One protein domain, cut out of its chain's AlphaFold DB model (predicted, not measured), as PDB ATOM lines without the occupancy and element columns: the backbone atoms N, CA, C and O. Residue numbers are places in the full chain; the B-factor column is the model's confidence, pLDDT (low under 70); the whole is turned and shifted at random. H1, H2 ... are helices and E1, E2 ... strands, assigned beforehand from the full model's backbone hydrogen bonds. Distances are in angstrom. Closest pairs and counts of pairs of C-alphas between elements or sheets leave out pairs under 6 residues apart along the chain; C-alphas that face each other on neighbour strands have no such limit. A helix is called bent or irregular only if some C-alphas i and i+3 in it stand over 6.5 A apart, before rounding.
ATOM      1  N   SER A  18      -0.470 -18.891  34.502       94.31
ATOM      2  CA  SER A  18      -0.756 -20.241  34.005       94.31
ATOM      3  C   SER A  18      -1.153 -21.192  35.133       94.31
ATOM      4  O   SER A  18      -2.176 -21.858  35.014       94.31
ATOM      5  N   GLU A  19      -0.420 -21.193  36.251       94.75
ATOM      6  CA  GLU A  19      -0.730 -22.033  37.419       94.75
ATOM      7  C   GLU A  19      -2.089 -21.679  38.037       94.75
ATOM      8  O   GLU A  19      -2.841 -22.576  38.423       94.75
ATOM      9  N   ILE A  20      -2.448 -20.389  38.089       95.00
ATOM     10  CA  ILE A  20      -3.766 -19.949  38.573       95.00
ATOM     11  C   ILE A  20      -4.888 -20.479  37.661       95.00
ATOM     12  O   ILE A  20      -5.881 -21.017  38.157       95.00
ATOM     13  N   ILE A  21      -4.732 -20.360  36.337       95.31
ATOM     14  CA  ILE A  21      -5.730 -20.812  35.350       95.31
ATOM     15  C   ILE A  21      -5.845 -22.343  35.335       95.31
ATOM     16  O   ILE A  21      -6.954 -22.880  35.308       95.31
ATOM     17  N   GLU A  22      -4.725 -23.062  35.385       94.94
ATOM     18  CA  GLU A  22      -4.717 -24.524  35.455       94.94
ATOM     19  C   GLU A  22      -5.380 -25.012  36.749       94.94
ATOM     20  O   GLU A  22      -6.272 -25.859  36.710       94.94
ATOM     21  N   THR A  23      -5.041 -24.403  37.889       93.31
ATOM     22  CA  THR A  23      -5.659 -24.724  39.182       93.31
ATOM     23  C   THR A  23      -7.166 -24.446  39.175       93.31
ATOM     24  O   THR A  23      -7.936 -25.258  39.696       93.31
ATOM     25  N   LEU A  24      -7.618 -23.349  38.554       93.94
ATOM     26  CA  LEU A  24      -9.042 -23.058  38.367       93.94
ATOM     27  C   LEU A  24      -9.737 -24.154  37.549       93.94
ATOM     28  O   LEU A  24     -10.738 -24.719  37.993       93.94
ATOM     29  N   ARG A  25      -9.183 -24.506  36.386       94.25
ATOM     30  CA  ARG A  25      -9.750 -25.528  35.494       94.25
ATOM     31  C   ARG A  25      -9.756 -26.916  36.136       94.25
ATOM     32  O   ARG A  25     -10.741 -27.638  35.996       94.25
ATOM     33  N   LEU A  26      -8.739 -27.261  36.926       93.19
ATOM     34  CA  LEU A  26      -8.708 -28.490  37.729       93.19
ATOM     35  C   LEU A  26      -9.792 -28.510  38.822       93.19
ATOM     36  O   LEU A  26     -10.364 -29.571  39.084       93.19
ATOM     37  N   ARG A  27     -10.108 -27.370  39.456       92.81
ATOM     38  CA  ARG A  27     -11.227 -27.259  40.417       92.81
ATOM     39  C   ARG A  27     -12.574 -27.466  39.721       92.81
ATOM     40  O   ARG A  27     -13.357 -28.303  40.181       92.81
ATOM     41  N   LEU A  28     -12.786 -26.782  38.590       89.94
ATOM     42  CA  LEU A  28     -13.978 -26.894  37.738       89.94
ATOM     43  C   LEU A  28     -14.208 -28.339  37.264       89.94
ATOM     44  O   LEU A  28     -15.300 -28.874  37.445       89.94
ATOM     45  N   GLN A  29     -13.175 -29.015  36.748       91.00
ATOM     46  CA  GLN A  29     -13.251 -30.426  36.334       91.00
ATOM     47  C   GLN A  29     -13.611 -31.375  37.484       91.00
ATOM     48  O   GLN A  29     -14.363 -32.326  37.287       91.00
ATOM     49  N   LYS A  30     -13.104 -31.115  38.695       90.19
ATOM     50  CA  LYS A  30     -13.411 -31.903  39.902       90.19
ATOM     51  C   LYS A  30     -14.786 -31.584  40.504       90.19
ATOM     52  O   LYS A  30     -15.118 -32.140  41.547       90.19
ATOM     53  N   ASN A  31     -15.546 -30.663  39.900       82.81
ATOM     54  CA  ASN A  31     -16.766 -30.066  40.451       82.81
ATOM     55  C   ASN A  31     -16.599 -29.585  41.911       82.81
ATOM     56  O   ASN A  31     -17.529 -29.607  42.713       82.81
ATOM     57  N   SER A  32     -15.379 -29.178  42.273       69.50
ATOM     58  CA  SER A  32     -15.019 -28.740  43.625       69.50
ATOM     59  C   SER A  32     -14.801 -27.234  43.606       69.50
ATOM     60  O   SER A  32     -14.171 -26.734  42.680       69.50
ATOM     61  N   ARG A  33     -15.344 -26.523  44.607       62.66
ATOM     62  CA  ARG A  33     -15.255 -25.063  44.835       62.66
ATOM     63  C   ARG A  33     -14.794 -24.268  43.596       62.66
ATOM     64  O   ARG A  33     -13.651 -23.827  43.511       62.66
ATOM     65  N   ALA A  34     -15.720 -24.092  42.651       69.06
ATOM     66  CA  ALA A  34     -15.513 -23.616  41.276       69.06
ATOM     67  C   ALA A  34     -14.920 -22.194  41.103       69.06
ATOM     68  O   ALA A  34     -14.865 -21.684  39.992       69.06
ATOM     69  N   LYS A  35     -14.497 -21.531  42.185       84.31
ATOM     70  CA  LYS A  35     -14.091 -20.123  42.208       84.31
ATOM     71  C   LYS A  35     -12.584 -19.987  42.465       84.31
ATOM     72  O   LYS A  35     -12.004 -20.716  43.276       84.31
ATOM     73  N   LEU A  36     -11.965 -18.983  41.847       90.50
ATOM     74  CA  LEU A  36     -10.677 -18.440  42.285       90.50
ATOM     75  C   LEU A  36     -10.800 -17.890  43.716       90.50
ATOM     76  O   LEU A  36     -11.800 -17.251  44.072       90.50
ATOM     77  N   THR A  37      -9.764 -18.089  44.522       90.19
ATOM     78  CA  THR A  37      -9.596 -17.482  45.850       90.19
ATOM     79  C   THR A  37      -9.363 -15.975  45.746       90.19
ATOM     80  O   THR A  37      -8.939 -15.470  44.709       90.19
ATOM     81  N   SER A  38      -9.579 -15.233  46.837       88.00
ATOM     82  CA  SER A  38      -9.356 -13.778  46.843       88.00
ATOM     83  C   SER A  38      -7.921 -13.396  46.430       88.00
ATOM     84  O   SER A  38      -7.747 -12.489  45.620       88.00
ATOM     85  N   LYS A  39      -6.906 -14.161  46.876       90.31
ATOM     86  CA  LYS A  39      -5.499 -13.974  46.470       90.31
ATOM     87  C   LYS A  39      -5.303 -14.192  44.966       90.31
ATOM     88  O   LYS A  39      -4.753 -13.321  44.305       90.31
ATOM     89  N   GLU A  40      -5.778 -15.314  44.423       93.62
ATOM     90  CA  GLU A  40      -5.657 -15.628  42.988       93.62
ATOM     91  C   GLU A  40      -6.320 -14.560  42.105       93.62
ATOM     92  O   GLU A  40      -5.738 -14.140  41.110       93.62
ATOM     93  N   ARG A  41      -7.499 -14.054  42.494       93.62
ATOM     94  CA  ARG A  41      -8.193 -12.976  41.765       93.62
ATOM     95  C   ARG A  41      -7.407 -11.668  41.764       93.62
ATOM     96  O   ARG A  41      -7.282 -11.030  40.720       93.62
ATOM     97  N   SER A  42      -6.877 -11.273  42.923       91.94
ATOM     98  CA  SER A  42      -6.024 -10.086  43.039       91.94
ATOM     99  C   SER A  42      -4.755 -10.223  42.196       91.94
ATOM    100  O   SER A  42      -4.385  -9.270  41.516       91.94
ATOM    101  N   LEU A  43      -4.139 -11.409  42.175       94.44
ATOM    102  CA  LEU A  43      -2.980 -11.704  41.330       94.44
ATOM    103  C   LEU A  43      -3.314 -11.614  39.832       94.44
ATOM    104  O   LEU A  43      -2.605 -10.910  39.121       94.44
ATOM    105  N   LEU A  44      -4.408 -12.223  39.351       95.69
ATOM    106  CA  LEU A  44      -4.809 -12.099  37.938       95.69
ATOM    107  C   LEU A  44      -5.076 -10.641  37.533       95.69
ATOM    108  O   LEU A  44      -4.642 -10.217  36.465       95.69
ATOM    109  N   THR A  45      -5.723  -9.866  38.409       96.56
ATOM    110  CA  THR A  45      -5.992  -8.435  38.187       96.56
ATOM    111  C   THR A  45      -4.689  -7.632  38.031       96.56
ATOM    112  O   THR A  45      -4.580  -6.794  37.136       96.56
ATOM    113  N   LEU A  46      -3.674  -7.914  38.860       95.81
ATOM    114  CA  LEU A  46      -2.355  -7.272  38.775       95.81
ATOM    115  C   LEU A  46      -1.555  -7.734  37.547       95.81
ATOM    116  O   LEU A  46      -1.022  -6.895  36.826       95.81
ATOM    117  N   MET A  47      -1.550  -9.034  37.238       96.75
ATOM    118  CA  MET A  47      -0.896  -9.584  36.041       96.75
ATOM    119  C   MET A  47      -1.496  -9.035  34.742       96.75
ATOM    120  O   MET A  47      -0.773  -8.811  33.774       96.75
ATOM    121  N   PHE A  48      -2.810  -8.797  34.707       98.00
ATOM    122  CA  PHE A  48      -3.472  -8.153  33.573       98.00
ATOM    123  C   PHE A  48      -3.005  -6.697  33.406       98.00
ATOM    124  O   PHE A  48      -2.676  -6.276  32.296       98.00
ATOM    125  N   LYS A  49      -2.918  -5.942  34.512       97.62
ATOM    126  CA  LYS A  49      -2.372  -4.575  34.529       97.62
ATOM    127  C   LYS A  49      -0.914  -4.553  34.053       97.62
ATOM    128  O   LYS A  49      -0.580  -3.757  33.182       97.62
ATOM    129  N   ASP A  50      -0.068  -5.453  34.554       96.94
ATOM    130  CA  ASP A  50       1.329  -5.575  34.116       96.94
ATOM    131  C   ASP A  50       1.442  -5.944  32.629       96.94
ATOM    132  O   ASP A  50       2.304  -5.407  31.937       96.94
ATOM    133  N   LYS A  51       0.542  -6.786  32.095       98.00
ATOM    134  CA  LYS A  51       0.539  -7.111  30.661       98.00
ATOM    135  C   LYS A  51       0.226  -5.891  29.792       98.00
ATOM    136  O   LYS A  51       0.857  -5.728  28.750       98.00
ATOM    137  N   LEU A  52      -0.686  -5.014  30.220       97.88
ATOM    138  CA  LEU A  52      -0.926  -3.736  29.537       97.88
ATOM    139  C   LEU A  52       0.298  -2.808  29.604       97.88
ATOM    140  O   LEU A  52       0.636  -2.185  28.599       97.88
ATOM    141  N   VAL A  53       0.997  -2.756  30.743       97.56
ATOM    142  CA  VAL A  53       2.250  -1.988  30.894       97.56
ATOM    143  C   VAL A  53       3.346  -2.523  29.958       97.56
ATOM    144  O   VAL A  53       3.994  -1.740  29.267       97.56
ATOM    145  N   GLU A  54       3.524  -3.843  29.867       97.38
ATOM    146  CA  GLU A  54       4.467  -4.489  28.940       97.38
ATOM    147  C   GLU A  54       4.116  -4.196  27.468       97.38
ATOM    148  O   GLU A  54       4.996  -3.900  26.653       97.38
ATOM    149  N   MET A  55       2.826  -4.230  27.118       97.94
ATOM    150  CA  MET A  55       2.353  -3.895  25.771       97.94
ATOM    151  C   MET A  55       2.632  -2.426  25.421       97.94
ATOM    152  O   MET A  55       3.134  -2.157  24.332       97.94
ATOM    153  N   ALA A  56       2.414  -1.497  26.358       96.12
ATOM    154  CA  ALA A  56       2.717  -0.076  26.169       96.12
ATOM    155  C   ALA A  56       4.223   0.212  26.064       96.12
ATOM    156  O   ALA A  56       4.650   1.030  25.253       96.12
ATOM    157  N   GLN A  57       5.055  -0.496  26.833       95.69
ATOM    158  CA  GLN A  57       6.516  -0.378  26.748       95.69
ATOM    159  C   GLN A  57       7.092  -0.956  25.447       95.69
ATOM    160  O   GLN A  57       8.145  -0.511  24.994       95.69
ATOM    161  N   SER A  58       6.410  -1.932  24.843       96.25
ATOM    162  CA  SER A  58       6.797  -2.549  23.566       96.25
ATOM    163  C   SER A  58       6.133  -1.918  22.333       96.25
ATOM    164  O   SER A  58       6.470  -2.305  21.215       96.25
ATOM    165  N   GLY A  59       5.210  -0.962  22.506       95.69
ATOM    166  CA  GLY A  59       4.433  -0.365  21.411       95.69
ATOM    167  C   GLY A  59       3.496  -1.359  20.710       95.69
ATOM    168  O   GLY A  59       3.233  -1.234  19.513       95.69
ATOM    169  N   THR A  60       3.044  -2.389  21.432       97.31
ATOM    170  CA  THR A  60       2.133  -3.439  20.935       97.31
ATOM    171  C   THR A  60       0.704  -3.294  21.473       97.31
ATOM    172  O   THR A  60      -0.176  -4.095  21.154       97.31
ATOM    173  N   ASP A  61       0.449  -2.240  22.246       96.81
ATOM    174  CA  ASP A  61      -0.819  -1.825  22.852       96.81
ATOM    175  C   ASP A  61      -1.797  -1.179  21.854       96.81
ATOM    176  O   ASP A  61      -2.449  -0.177  22.140       96.81
ATOM    177  N   THR A  62      -1.950  -1.776  20.671       97.56
ATOM    178  CA  THR A  62      -2.974  -1.338  19.714       97.56
ATOM    179  C   THR A  62      -4.378  -1.666  20.225       97.56
ATOM    180  O   THR A  62      -4.583  -2.680  20.899       97.56
ATOM    181  N   ARG A  63      -5.371  -0.856  19.838       97.75
ATOM    182  CA  ARG A  63      -6.805  -1.089  20.099       97.75
ATOM    183  C   ARG A  63      -7.218  -2.563  19.972       97.75
ATOM    184  O   ARG A  63      -7.783  -3.107  20.913       97.75
ATOM    185  N   ASP A  64      -6.880  -3.224  18.865       98.00
ATOM    186  CA  ASP A  64      -7.289  -4.613  18.590       98.00
ATOM    187  C   ASP A  64      -6.496  -5.657  19.404       98.00
ATOM    188  O   ASP A  64      -6.959  -6.781  19.627       98.00
ATOM    189  N   ALA A  65      -5.280  -5.330  19.849       98.19
ATOM    190  CA  ALA A  65      -4.527  -6.162  20.786       98.19
ATOM    191  C   ALA A  65      -5.112  -6.053  22.204       98.19
ATOM    192  O   ALA A  65      -5.325  -7.077  22.857       98.19
ATOM    193  N   ILE A  66      -5.455  -4.835  22.636       98.62
ATOM    194  CA  ILE A  66      -6.138  -4.572  23.908       98.62
ATOM    195  C   ILE A  66      -7.529  -5.224  23.916       98.62
ATOM    196  O   ILE A  66      -7.873  -5.892  24.888       98.62
ATOM    197  N   GLU A  67      -8.309  -5.100  22.837       98.38
ATOM    198  CA  GLU A  67      -9.645  -5.702  22.714       98.38
ATOM    199  C   GLU A  67      -9.589  -7.228  22.873       98.38
ATOM    200  O   GLU A  67     -10.348  -7.803  23.655       98.38
ATOM    201  N   ARG A  68      -8.641  -7.889  22.190       98.38
ATOM    202  CA  ARG A  68      -8.421  -9.340  22.322       98.38
ATOM    203  C   ARG A  68      -7.999  -9.738  23.735       98.38
ATOM    204  O   ARG A  68      -8.500 -10.742  24.236       98.38
ATOM    205  N   LEU A  69      -7.127  -8.964  24.385       98.38
ATOM    206  CA  LEU A  69      -6.707  -9.222  25.765       98.38
ATOM    207  C   LEU A  69      -7.884  -9.093  26.750       98.38
ATOM    208  O   LEU A  69      -8.081  -9.976  27.581       98.38
ATOM    209  N   CYS A  70      -8.700  -8.042  26.625       98.50
ATOM    210  CA  CYS A  70      -9.872  -7.823  27.480       98.50
ATOM    211  C   CYS A  70     -10.931  -8.920  27.289       98.50
ATOM    212  O   CYS A  70     -11.431  -9.465  28.271       98.50
ATOM    213  N   LYS A  71     -11.223  -9.301  26.037       97.94
ATOM    214  CA  LYS A  71     -12.147 -10.404  25.723       97.94
ATOM    215  C   LYS A  71     -11.660 -11.737  26.291       97.94
ATOM    216  O   LYS A  71     -12.446 -12.440  26.914       97.94
ATOM    217  N   ALA A  72     -10.370 -12.054  26.149       97.81
ATOM    218  CA  ALA A  72      -9.793 -13.270  26.724       97.81
ATOM    219  C   ALA A  72      -9.885 -13.303  28.262       97.81
ATOM    220  O   ALA A  72     -10.078 -14.376  28.834       97.81
ATOM    221  N   GLU A  73      -9.784 -12.151  28.935       97.88
ATOM    222  CA  GLU A  73      -9.968 -12.059  30.389       97.88
ATOM    223  C   GLU A  73     -11.431 -12.244  30.806       97.88
ATOM    224  O   GLU A  73     -11.701 -12.976  31.756       97.88
ATOM    225  N   ILE A  74     -12.378 -11.636  30.081       97.62
ATOM    226  CA  ILE A  74     -13.816 -11.836  30.317       97.62
ATOM    227  C   ILE A  74     -14.170 -13.317  30.145       97.62
ATOM    228  O   ILE A  74     -14.719 -13.909  31.070       97.62
ATOM    229  N   THR A  75     -13.763 -13.946  29.038       96.81
ATOM    230  CA  THR A  75     -14.010 -15.377  28.793       96.81
ATOM    231  C   THR A  75     -13.394 -16.270  29.875       96.81
ATOM    232  O   THR A  75     -14.036 -17.222  30.308       96.81
ATOM    233  N   LEU A  76     -12.192 -15.952  30.377       95.88
ATOM    234  CA  LEU A  76     -11.589 -16.678  31.502       95.88
ATOM    235  C   LEU A  76     -12.428 -16.563  32.786       95.88
ATOM    236  O   LEU A  76     -12.560 -17.539  33.525       95.88
ATOM    237  N   LEU A  77     -12.988 -15.387  33.077       96.06
ATOM    238  CA  LEU A  77     -13.871 -15.209  34.231       96.06
ATOM    239  C   LEU A  77     -15.202 -15.959  34.036       96.06
ATOM    240  O   LEU A  77     -15.717 -16.536  34.994       96.06
ATOM    241  N   GLU A  78     -15.725 -16.017  32.811       95.44
ATOM    242  CA  GLU A  78     -16.958 -16.741  32.460       95.44
ATOM    243  C   GLU A  78     -16.840 -18.267  32.602       95.44
ATOM    244  O   GLU A  78     -17.853 -18.928  32.829       95.44
ATOM    245  N   GLU A  79     -15.628 -18.839  32.578       93.75
ATOM    246  CA  GLU A  79     -15.408 -20.257  32.922       93.75
ATOM    247  C   GLU A  79     -15.822 -20.593  34.371       93.75
ATOM    248  O   GLU A  79     -16.107 -21.753  34.675       93.75
ATOM    249  N   ALA A  80     -15.843 -19.601  35.272       91.50
ATOM    250  CA  ALA A  80     -15.967 -19.799  36.719       91.50
ATOM    251  C   ALA A  80     -17.050 -18.953  37.414       91.50
ATOM    252  O   ALA A  80     -17.413 -19.239  38.561       91.50
ATOM    253  N   TYR A  81     -17.560 -17.907  36.761       93.12
ATOM    254  CA  TYR A  81     -18.456 -16.923  37.369       93.12
ATOM    255  C   TYR A  81     -19.650 -16.582  36.473       93.12
ATOM    256  O   TYR A  81     -19.501 -16.470  35.258       93.12
ATOM    257  N   PRO A  82     -20.839 -16.335  37.055       92.44
ATOM    258  CA  PRO A  82     -21.961 -15.813  36.292       92.44
ATOM    259  C   PRO A  82     -21.682 -14.369  35.854       92.44
ATOM    260  O   PRO A  82     -21.130 -13.569  36.617       92.44
ATOM    261  N   ALA A  83     -22.148 -14.010  34.655       94.06
ATOM    262  CA  ALA A  83     -21.964 -12.681  34.062       94.06
ATOM    263  C   ALA A  83     -22.418 -11.521  34.973       94.06
ATOM    264  O   ALA A  83     -21.831 -10.441  34.942       94.06
ATOM    265  N   SER A  84     -23.409 -11.739  35.846       91.19
ATOM    266  CA  SER A  84     -23.830 -10.762  36.860       91.19
ATOM    267  C   SER A  84     -22.699 -10.382  37.823       91.19
ATOM    268  O   SER A  84     -22.433  -9.195  37.996       91.19
ATOM    269  N   SER A  85     -21.999 -11.364  38.402       91.88
ATOM    270  CA  SER A  85     -20.857 -11.142  39.303       91.88
ATOM    271  C   SER A  85     -19.637 -10.579  38.572       91.88
ATOM    272  O   SER A  85     -18.891  -9.776  39.135       91.88
ATOM    273  N   ILE A  86     -19.434 -10.969  37.310       95.12
ATOM    274  CA  ILE A  86     -18.381 -10.406  36.454       95.12
ATOM    275  C   ILE A  86     -18.618  -8.909  36.249       95.12
ATOM    276  O   ILE A  86     -17.723  -8.109  36.529       95.12
ATOM    277  N   ASN A  87     -19.841  -8.533  35.879       94.00
ATOM    278  CA  ASN A  87     -20.236  -7.149  35.658       94.00
ATOM    279  C   ASN A  87     -20.168  -6.283  36.928       94.00
ATOM    280  O   ASN A  87     -19.671  -5.163  36.866       94.00
ATOM    281  N   SER A  88     -20.679  -6.766  38.069       88.00
ATOM    282  CA  SER A  88     -20.822  -5.940  39.282       88.00
ATOM    283  C   SER A  88     -19.599  -5.915  40.202       88.00
ATOM    284  O   SER A  88     -19.454  -4.960  40.962       88.00
ATOM    285  N   TYR A  89     -18.722  -6.926  40.159       89.81
ATOM    286  CA  TYR A  89     -17.639  -7.078  41.144       89.81
ATOM    287  C   TYR A  89     -16.252  -7.290  40.531       89.81
ATOM    288  O   TYR A  89     -15.282  -6.703  41.019       89.81
ATOM    289  N   TYR A  90     -16.118  -8.111  39.481       94.31
ATOM    290  CA  TYR A  90     -14.796  -8.413  38.917       94.31
ATOM    291  C   TYR A  90     -14.295  -7.296  37.991       94.31
ATOM    292  O   TYR A  90     -13.256  -6.701  38.279       94.31
ATOM    293  N   LEU A  91     -15.041  -6.926  36.948       95.88
ATOM    294  CA  LEU A  91     -14.619  -5.889  35.992       95.88
ATOM    295  C   LEU A  91     -14.371  -4.496  36.623       95.88
ATOM    296  O   LEU A  91     -13.381  -3.849  36.254       95.88
ATOM    297  N   PRO A  92     -15.136  -4.038  37.637       95.38
ATOM    298  CA  PRO A  92     -14.811  -2.815  38.376       95.38
ATOM    299  C   PRO A  92     -13.419  -2.819  39.028       95.38
ATOM    300  O   PRO A  92     -12.774  -1.773  39.093       95.38
ATOM    301  N   LYS A  93     -12.904  -3.980  39.463       94.81
ATOM    302  CA  LYS A  93     -11.553  -4.089  40.049       94.81
ATOM    303  C   LYS A  93     -10.454  -3.976  38.998       94.81
ATOM    304  O   LYS A  93      -9.480  -3.265  39.233       94.81
ATOM    305  N   TYR A  94     -10.637  -4.606  37.836       97.50
ATOM    306  CA  TYR A  94      -9.711  -4.471  36.706       97.50
ATOM    307  C   TYR A  94      -9.670  -3.023  36.205       97.50
ATOM    308  O   TYR A  94      -8.597  -2.433  36.099       97.50
ATOM    309  N   THR A  95     -10.830  -2.397  35.984       97.50
ATOM    310  CA  THR A  95     -10.872  -0.985  35.568       97.50
ATOM    311  C   THR A  95     -10.300  -0.044  36.633       97.50
ATOM    312  O   THR A  95      -9.654   0.934  36.266       97.50
ATOM    313  N   LYS A  96     -10.455  -0.328  37.940       95.81
ATOM    314  CA  LYS A  96      -9.807   0.446  39.019       95.81
ATOM    315  C   LYS A  96      -8.280   0.401  38.912       95.81
ATOM    316  O   LYS A  96      -7.687   1.460  38.738       95.81
ATOM    317  N   VAL A  97      -7.655  -0.783  38.887       96.69
ATOM    318  CA  VAL A  97      -6.178  -0.863  38.810       96.69
ATOM    319  C   VAL A  97      -5.610  -0.267  37.518       96.69
ATOM    320  O   VAL A  97      -4.491   0.236  37.522       96.69
ATOM    321  N   ILE A  98      -6.373  -0.275  36.419       97.62
ATOM    322  CA  ILE A  98      -5.973   0.369  35.158       97.62
ATOM    323  C   ILE A  98      -6.030   1.896  35.283       97.62
ATOM    324  O   ILE A  98      -5.084   2.561  34.868       97.62
ATOM    325  N   ARG A  99      -7.085   2.467  35.888       97.06
ATOM    326  CA  ARG A  99      -7.141   3.914  36.186       97.06
ATOM    327  C   ARG A  99      -5.980   4.331  37.095       97.06
ATOM    328  O   ARG A  99      -5.322   5.325  36.801       97.06
ATOM    329  N   ASP A 100      -5.696   3.544  38.132       95.50
ATOM    330  CA  ASP A 100      -4.594   3.796  39.067       95.50
ATOM    331  C   ASP A 100      -3.229   3.765  38.340       95.50
ATOM    332  O   ASP A 100      -2.415   4.673  38.509       95.50
ATOM    333  N   ALA A 101      -3.007   2.787  37.452       96.94
ATOM    334  CA  ALA A 101      -1.789   2.667  36.640       96.94
ATOM    335  C   ALA A 101      -1.613   3.808  35.618       96.94
ATOM    336  O   ALA A 101      -0.495   4.273  35.387       96.94
ATOM    337  N   ILE A 102      -2.708   4.290  35.023       97.00
ATOM    338  CA  ILE A 102      -2.712   5.467  34.138       97.00
ATOM    339  C   ILE A 102      -2.365   6.731  34.937       97.00
ATOM    340  O   ILE A 102      -1.506   7.507  34.517       97.00
ATOM    341  N   ALA A 103      -2.970   6.922  36.115       95.94
ATOM    342  CA  ALA A 103      -2.687   8.059  36.993       95.94
ATOM    343  C   ALA A 103      -1.230   8.059  37.497       95.94
ATOM    344  O   ALA A 103      -0.581   9.107  37.525       95.94
ATOM    345  N   ALA A 104      -0.686   6.878  37.811       96.31
ATOM    346  CA  ALA A 104       0.720   6.666  38.157       96.31
ATOM    347  C   ALA A 104       1.689   6.795  36.961       96.31
ATOM    348  O   ALA A 104       2.904   6.793  37.158       96.31
ATOM    349  N   LYS A 105       1.173   6.940  35.729       96.69
ATOM    350  CA  LYS A 105       1.927   6.966  34.463       96.69
ATOM    351  C   LYS A 105       2.705   5.673  34.163       96.69
ATOM    352  O   LYS A 105       3.641   5.699  33.367       96.69
ATOM    353  N   GLU A 106       2.297   4.543  34.748       96.31
ATOM    354  CA  GLU A 106       2.783   3.207  34.364       96.31
ATOM    355  C   GLU A 106       2.289   2.827  32.959       96.31
ATOM    356  O   GLU A 106       3.024   2.207  32.192       96.31
ATOM    357  N   ILE A 107       1.062   3.239  32.612       96.94
ATOM    358  CA  ILE A 107       0.472   3.104  31.273       96.94
ATOM    359  C   ILE A 107       0.419   4.501  30.623       96.94
ATOM    360  O   ILE A 107      -0.489   5.281  30.929       96.94
ATOM    361  N   PRO A 108       1.381   4.867  29.753       96.00
ATOM    362  CA  PRO A 108       1.371   6.154  29.063       96.00
ATOM    363  C   PRO A 108       0.297   6.187  27.966       96.00
ATOM    364  O   PRO A 108       0.319   5.388  27.032       96.00
ATOM    365  N   LEU A 109      -0.631   7.145  28.050       96.94
ATOM    366  CA  LEU A 109      -1.704   7.305  27.061       96.94
ATOM    367  C   LEU A 109      -1.182   7.884  25.738       96.94
ATOM    368  O   LEU A 109      -0.589   8.965  25.710       96.94
ATOM    369  N   ASN A 110      -1.450   7.184  24.638       95.69
ATOM    370  CA  ASN A 110      -1.026   7.523  23.280       95.69
ATOM    371  C   ASN A 110      -2.162   7.245  22.264       95.69
ATOM    372  O   ASN A 110      -3.185   6.662  22.614       95.69
ATOM    373  N   TYR A 111      -1.995   7.645  21.000       95.69
ATOM    374  CA  TYR A 111      -3.028   7.486  19.957       95.69
ATOM    375  C   TYR A 111      -3.311   6.031  19.514       95.69
ATOM    376  O   TYR A 111      -4.224   5.812  18.724       95.69
ATOM    377  N   GLN A 112      -2.533   5.041  19.968       95.75
ATOM    378  CA  GLN A 112      -2.719   3.615  19.653       95.75
ATOM    379  C   GLN A 112      -3.530   2.885  20.737       95.75
ATOM    380  O   GLN A 112      -4.324   1.998  20.411       95.75
ATOM    381  N   ASN A 113      -3.340   3.280  22.003       97.31
ATOM    382  CA  ASN A 113      -3.964   2.666  23.181       97.31
ATOM    383  C   ASN A 113      -5.143   3.462  23.762       97.31
ATOM    384  O   ASN A 113      -5.876   2.958  24.619       97.31
ATOM    385  N   SER A 114      -5.332   4.705  23.316       97.31
ATOM    386  CA  SER A 114      -6.312   5.632  23.872       97.31
ATOM    387  C   SER A 114      -6.875   6.594  22.830       97.31
ATOM    388  O   SER A 114      -6.275   6.847  21.786       97.31
ATOM    389  N   TYR A 115      -8.035   7.162  23.143       97.19
ATOM    390  CA  TYR A 115      -8.756   8.109  22.297       97.19
ATOM    391  C   TYR A 115      -9.295   9.271  23.132       97.19
ATOM    392  O   TYR A 115      -9.367   9.194  24.360       97.19
ATOM    393  N   GLU A 116      -9.662  10.368  22.478       96.50
ATOM    394  CA  GLU A 116     -10.294  11.507  23.142       96.50
ATOM    395  C   GLU A 116     -11.801  11.280  23.271       96.50
ATOM    396  O   GLU A 116     -12.505  11.070  22.282       96.50
ATOM    397  N   ARG A 117     -12.291  11.319  24.510       94.00
ATOM    398  CA  ARG A 117     -13.698  11.200  24.867       94.00
ATOM    399  C   ARG A 117     -14.188  12.542  25.398       94.00
ATOM    400  O   ARG A 117     -13.659  13.060  26.381       94.00
ATOM    401  N   GLN A 118     -15.225  13.079  24.766       93.00
ATOM    402  CA  GLN A 118     -15.975  14.201  25.322       93.00
ATOM    403  C   GLN A 118     -16.837  13.715  26.490       93.00
ATOM    404  O   GLN A 118     -17.417  12.629  26.430       93.00
ATOM    405  N   TRP A 119     -16.915  14.513  27.548       89.88
ATOM    406  CA  TRP A 119     -17.777  14.265  28.698       89.88
ATOM    407  C   TRP A 119     -18.497  15.550  29.098       89.88
ATOM    408  O   TRP A 119     -17.951  16.648  28.995       89.88
ATOM    409  N   ASN A 120     -19.724  15.393  29.586       88.06
ATOM    410  CA  ASN A 120     -20.561  16.472  30.093       88.06
ATOM    411  C   ASN A 120     -20.968  16.114  31.523       88.06
ATOM    412  O   ASN A 120     -21.321  14.963  31.794       88.06
ATOM    413  N   LYS A 121     -20.933  17.074  32.450       77.12
ATOM    414  CA  LYS A 121     -21.517  16.862  33.777       77.12
ATOM    415  C   LYS A 121     -23.034  16.730  33.664       77.12
ATOM    416  O   LYS A 121     -23.670  17.396  32.851       77.12
ATOM    417  N   GLY A 128     -15.990  18.748  28.930       91.19
ATOM    418  CA  GLY A 128     -14.550  18.555  28.831       91.19
ATOM    419  C   GLY A 128     -14.162  17.418  27.901       91.19
ATOM    420  O   GLY A 128     -15.005  16.702  27.362       91.19
ATOM    421  N   VAL A 129     -12.853  17.261  27.717       91.38
ATOM    422  CA  VAL A 129     -12.253  16.157  26.964       91.38
ATOM    423  C   VAL A 129     -11.321  15.404  27.904       91.38
ATOM    424  O   VAL A 129     -10.418  16.000  28.489       91.38
ATOM    425  N   GLU A 130     -11.540  14.101  28.065       92.88
ATOM    426  CA  GLU A 130     -10.583  13.183  28.689       92.88
ATOM    427  C   GLU A 130      -9.919  12.329  27.602       92.88
ATOM    428  O   GLU A 130     -10.561  11.971  26.615       92.88
ATOM    429  N   ARG A 131      -8.643  11.963  27.768       94.88
ATOM    430  CA  ARG A 131      -8.044  10.901  26.950       94.88
ATOM    431  C   ARG A 131      -8.202   9.580  27.693       94.88
ATOM    432  O   ARG A 131      -7.764   9.461  28.835       94.88
ATOM    433  N   ARG A 132      -8.853   8.606  27.061       96.31
ATOM    434  CA  ARG A 132      -9.345   7.380  27.695       96.31
ATOM    435  C   ARG A 132      -8.729   6.140  27.057       96.31
ATOM    436  O   ARG A 132      -8.735   5.996  25.837       96.31
ATOM    437  N   HIS A 133      -8.180   5.259  27.888       98.06
ATOM    438  CA  HIS A 133      -7.532   4.020  27.454       98.06
ATOM    439  C   HIS A 133      -8.560   2.952  27.058       98.06
ATOM    440  O   HIS A 133      -9.458   2.653  27.844       98.06
ATOM    441  N   HIS A 134      -8.377   2.308  25.902       98.31
ATOM    442  CA  HIS A 134      -9.344   1.372  25.311       98.31
ATOM    443  C   HIS A 134      -9.756   0.205  26.227       98.31
ATOM    444  O   HIS A 134     -10.896  -0.251  26.176       98.31
ATOM    445  N   ALA A 135      -8.868  -0.264  27.114       98.00
ATOM    446  CA  ALA A 135      -9.215  -1.333  28.059       98.00
ATOM    447  C   ALA A 135     -10.375  -0.955  29.003       98.00
ATOM    448  O   ALA A 135     -11.088  -1.840  29.465       98.00
ATOM    449  N   LEU A 136     -10.597   0.338  29.272       97.44
ATOM    450  CA  LEU A 136     -11.695   0.812  30.123       97.44
ATOM    451  C   LEU A 136     -13.078   0.689  29.460       97.44
ATOM    452  O   LEU A 136     -14.082   0.814  30.159       97.44
ATOM    453  N   ASP A 137     -13.123   0.419  28.152       95.56
ATOM    454  CA  ASP A 137     -14.353   0.259  27.363       95.56
ATOM    455  C   ASP A 137     -14.518  -1.168  26.817       95.56
ATOM    456  O   ASP A 137     -15.607  -1.554  26.401       95.56
ATOM    457  N   PHE A 138     -13.451  -1.974  26.854       97.69
ATOM    458  CA  PHE A 138     -13.491  -3.405  26.538       97.69
ATOM    459  C   PHE A 138     -13.589  -4.307  27.778       97.69
ATOM    460  O   PHE A 138     -13.953  -5.472  27.645       97.69
ATOM    461  N   LEU A 139     -13.313  -3.794  28.984       97.50
ATOM    462  CA  LEU A 139     -13.587  -4.465  30.265       97.50
ATOM    463  C   LEU A 139     -14.983  -4.118  30.806       97.50
ATOM    464  O   LEU A 139     -15.167  -3.873  31.997       97.50
ATOM    465  N   VAL A 140     -15.971  -4.104  29.919       95.56
ATOM    466  CA  VAL A 140     -17.399  -4.047  30.238       95.56
ATOM    467  C   VAL A 140     -18.142  -4.987  29.296       95.56
ATOM    468  O   VAL A 140     -17.691  -5.249  28.182       95.56
ATOM    469  N   TYR A 141     -19.293  -5.489  29.733       94.75
ATOM    470  CA  TYR A 141     -20.180  -6.229  28.842       94.75
ATOM    471  C   TYR A 141     -20.769  -5.333  27.755       94.75
ATOM    472  O   TYR A 141     -20.932  -4.124  27.949       94.75
ATOM    473  N   ASP A 142     -21.154  -5.942  26.635       92.44
ATOM    474  CA  ASP A 142     -21.909  -5.260  25.591       92.44
ATOM    475  C   ASP A 142     -23.254  -4.724  26.120       92.44
ATOM    476  O   ASP A 142     -23.789  -5.162  27.146       92.44
TER     477      ASP A 142
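Overview. This is residues 18 to 121 and 128 to 142 of the 694 residues of an uncharacterized protein of Leptolyngbya sp. SIO1E4 (UniProt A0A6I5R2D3). Three long helices, H2, H3 and H4, make a core whose centres form a triangle: H2 and H3 run side by side in opposite ways, H4 slants against them, and the short H5 packs on H3 and H4. H1 lies at one end of the long axis and a hairpin-like antiparallel pair of strands, E1 and E2, at the other. The printed part has 119 residues with five named helices and two named strands, in the order H1, H2, H3, H4, E1, E2, H5, and the class is mostly helix. It is compact, with a radius of gyration of the C-alphas of 15.3 A, and spans 50 by 34 by 24 A.

Along the chain. H1, residues 18 to 29, begins at C-alpha 18 (-0.756, -20.241, 34.005) and is 16.3 A long. H2, residues 38 to 58, is 30.5 A long. H3 is residues 63 to 78, 22.4 A. H4, residues 83 to 103, 28.5 A, begins at C-alpha 83 (-21.964, -12.681, 34.062); it has a kink of 31 degrees near residue 90 and is irregular, with C-alphas 88 and 91 7.0 A apart. E1 is residues 114 to 120, 19.0 A, and E2 residues 128 to 133, 16.2 A. H5, residues 135 to 138, is 5.0 A long and ends at C-alpha 138 (-13.491, -3.405, 26.538).

Arrangement. H4 is the hub, touching H2, H3 and H5. Its residues 93 to 101 touch residues 45 to 49 of H2, closest at the C-alphas of Thr 45 and Tyr 94, 5.6 A, at a steep tilt of 47 degrees, the same way. H3 and H4 form a helical hairpin and only just touch, with 3 pairs of C-alphas within 8 A; the closest are those of Leu 77 and Ile 86, 7.0 A. H5 touches H3, closest at the C-alphas of Cys 70 and Phe 138, 5.8 A, and H4, closest at those of Thr 95 and Leu 136, 5.8 A. H2 and H3 are close but not clearly touching, at a shallow tilt of 12 degrees, opposite ways; their closest C-alphas, Leu 52 and Ile 66, are 7.7 A apart. H1 and H2 are close but not clearly touching, closest at the C-alphas of Ile 20 and Glu 40, 6.5 A. E1 and E2 are antiparallel at 145 degrees, with N 117 and O 130 at 2.8 A and N 132 and O 115 at 2.8 A, within hydrogen-bond range. In H1, H2 and H3 every O i to N i+4 pair is within hydrogen-bond range, in H4 14 of 17; H5 is too short for such a pair.

Size, cuts and confidence. The C-alphas farthest apart, those of Lys 30 and Gly 128, are 51.7 A apart. Residues 122 to 127 are not printed, and C-alphas 121 and 128 are 8.7 A apart across the cut. Of the links that are printed whole, none is long. The mean pLDDT of the printed part is 94.2; residues 32 to 34 are under 70.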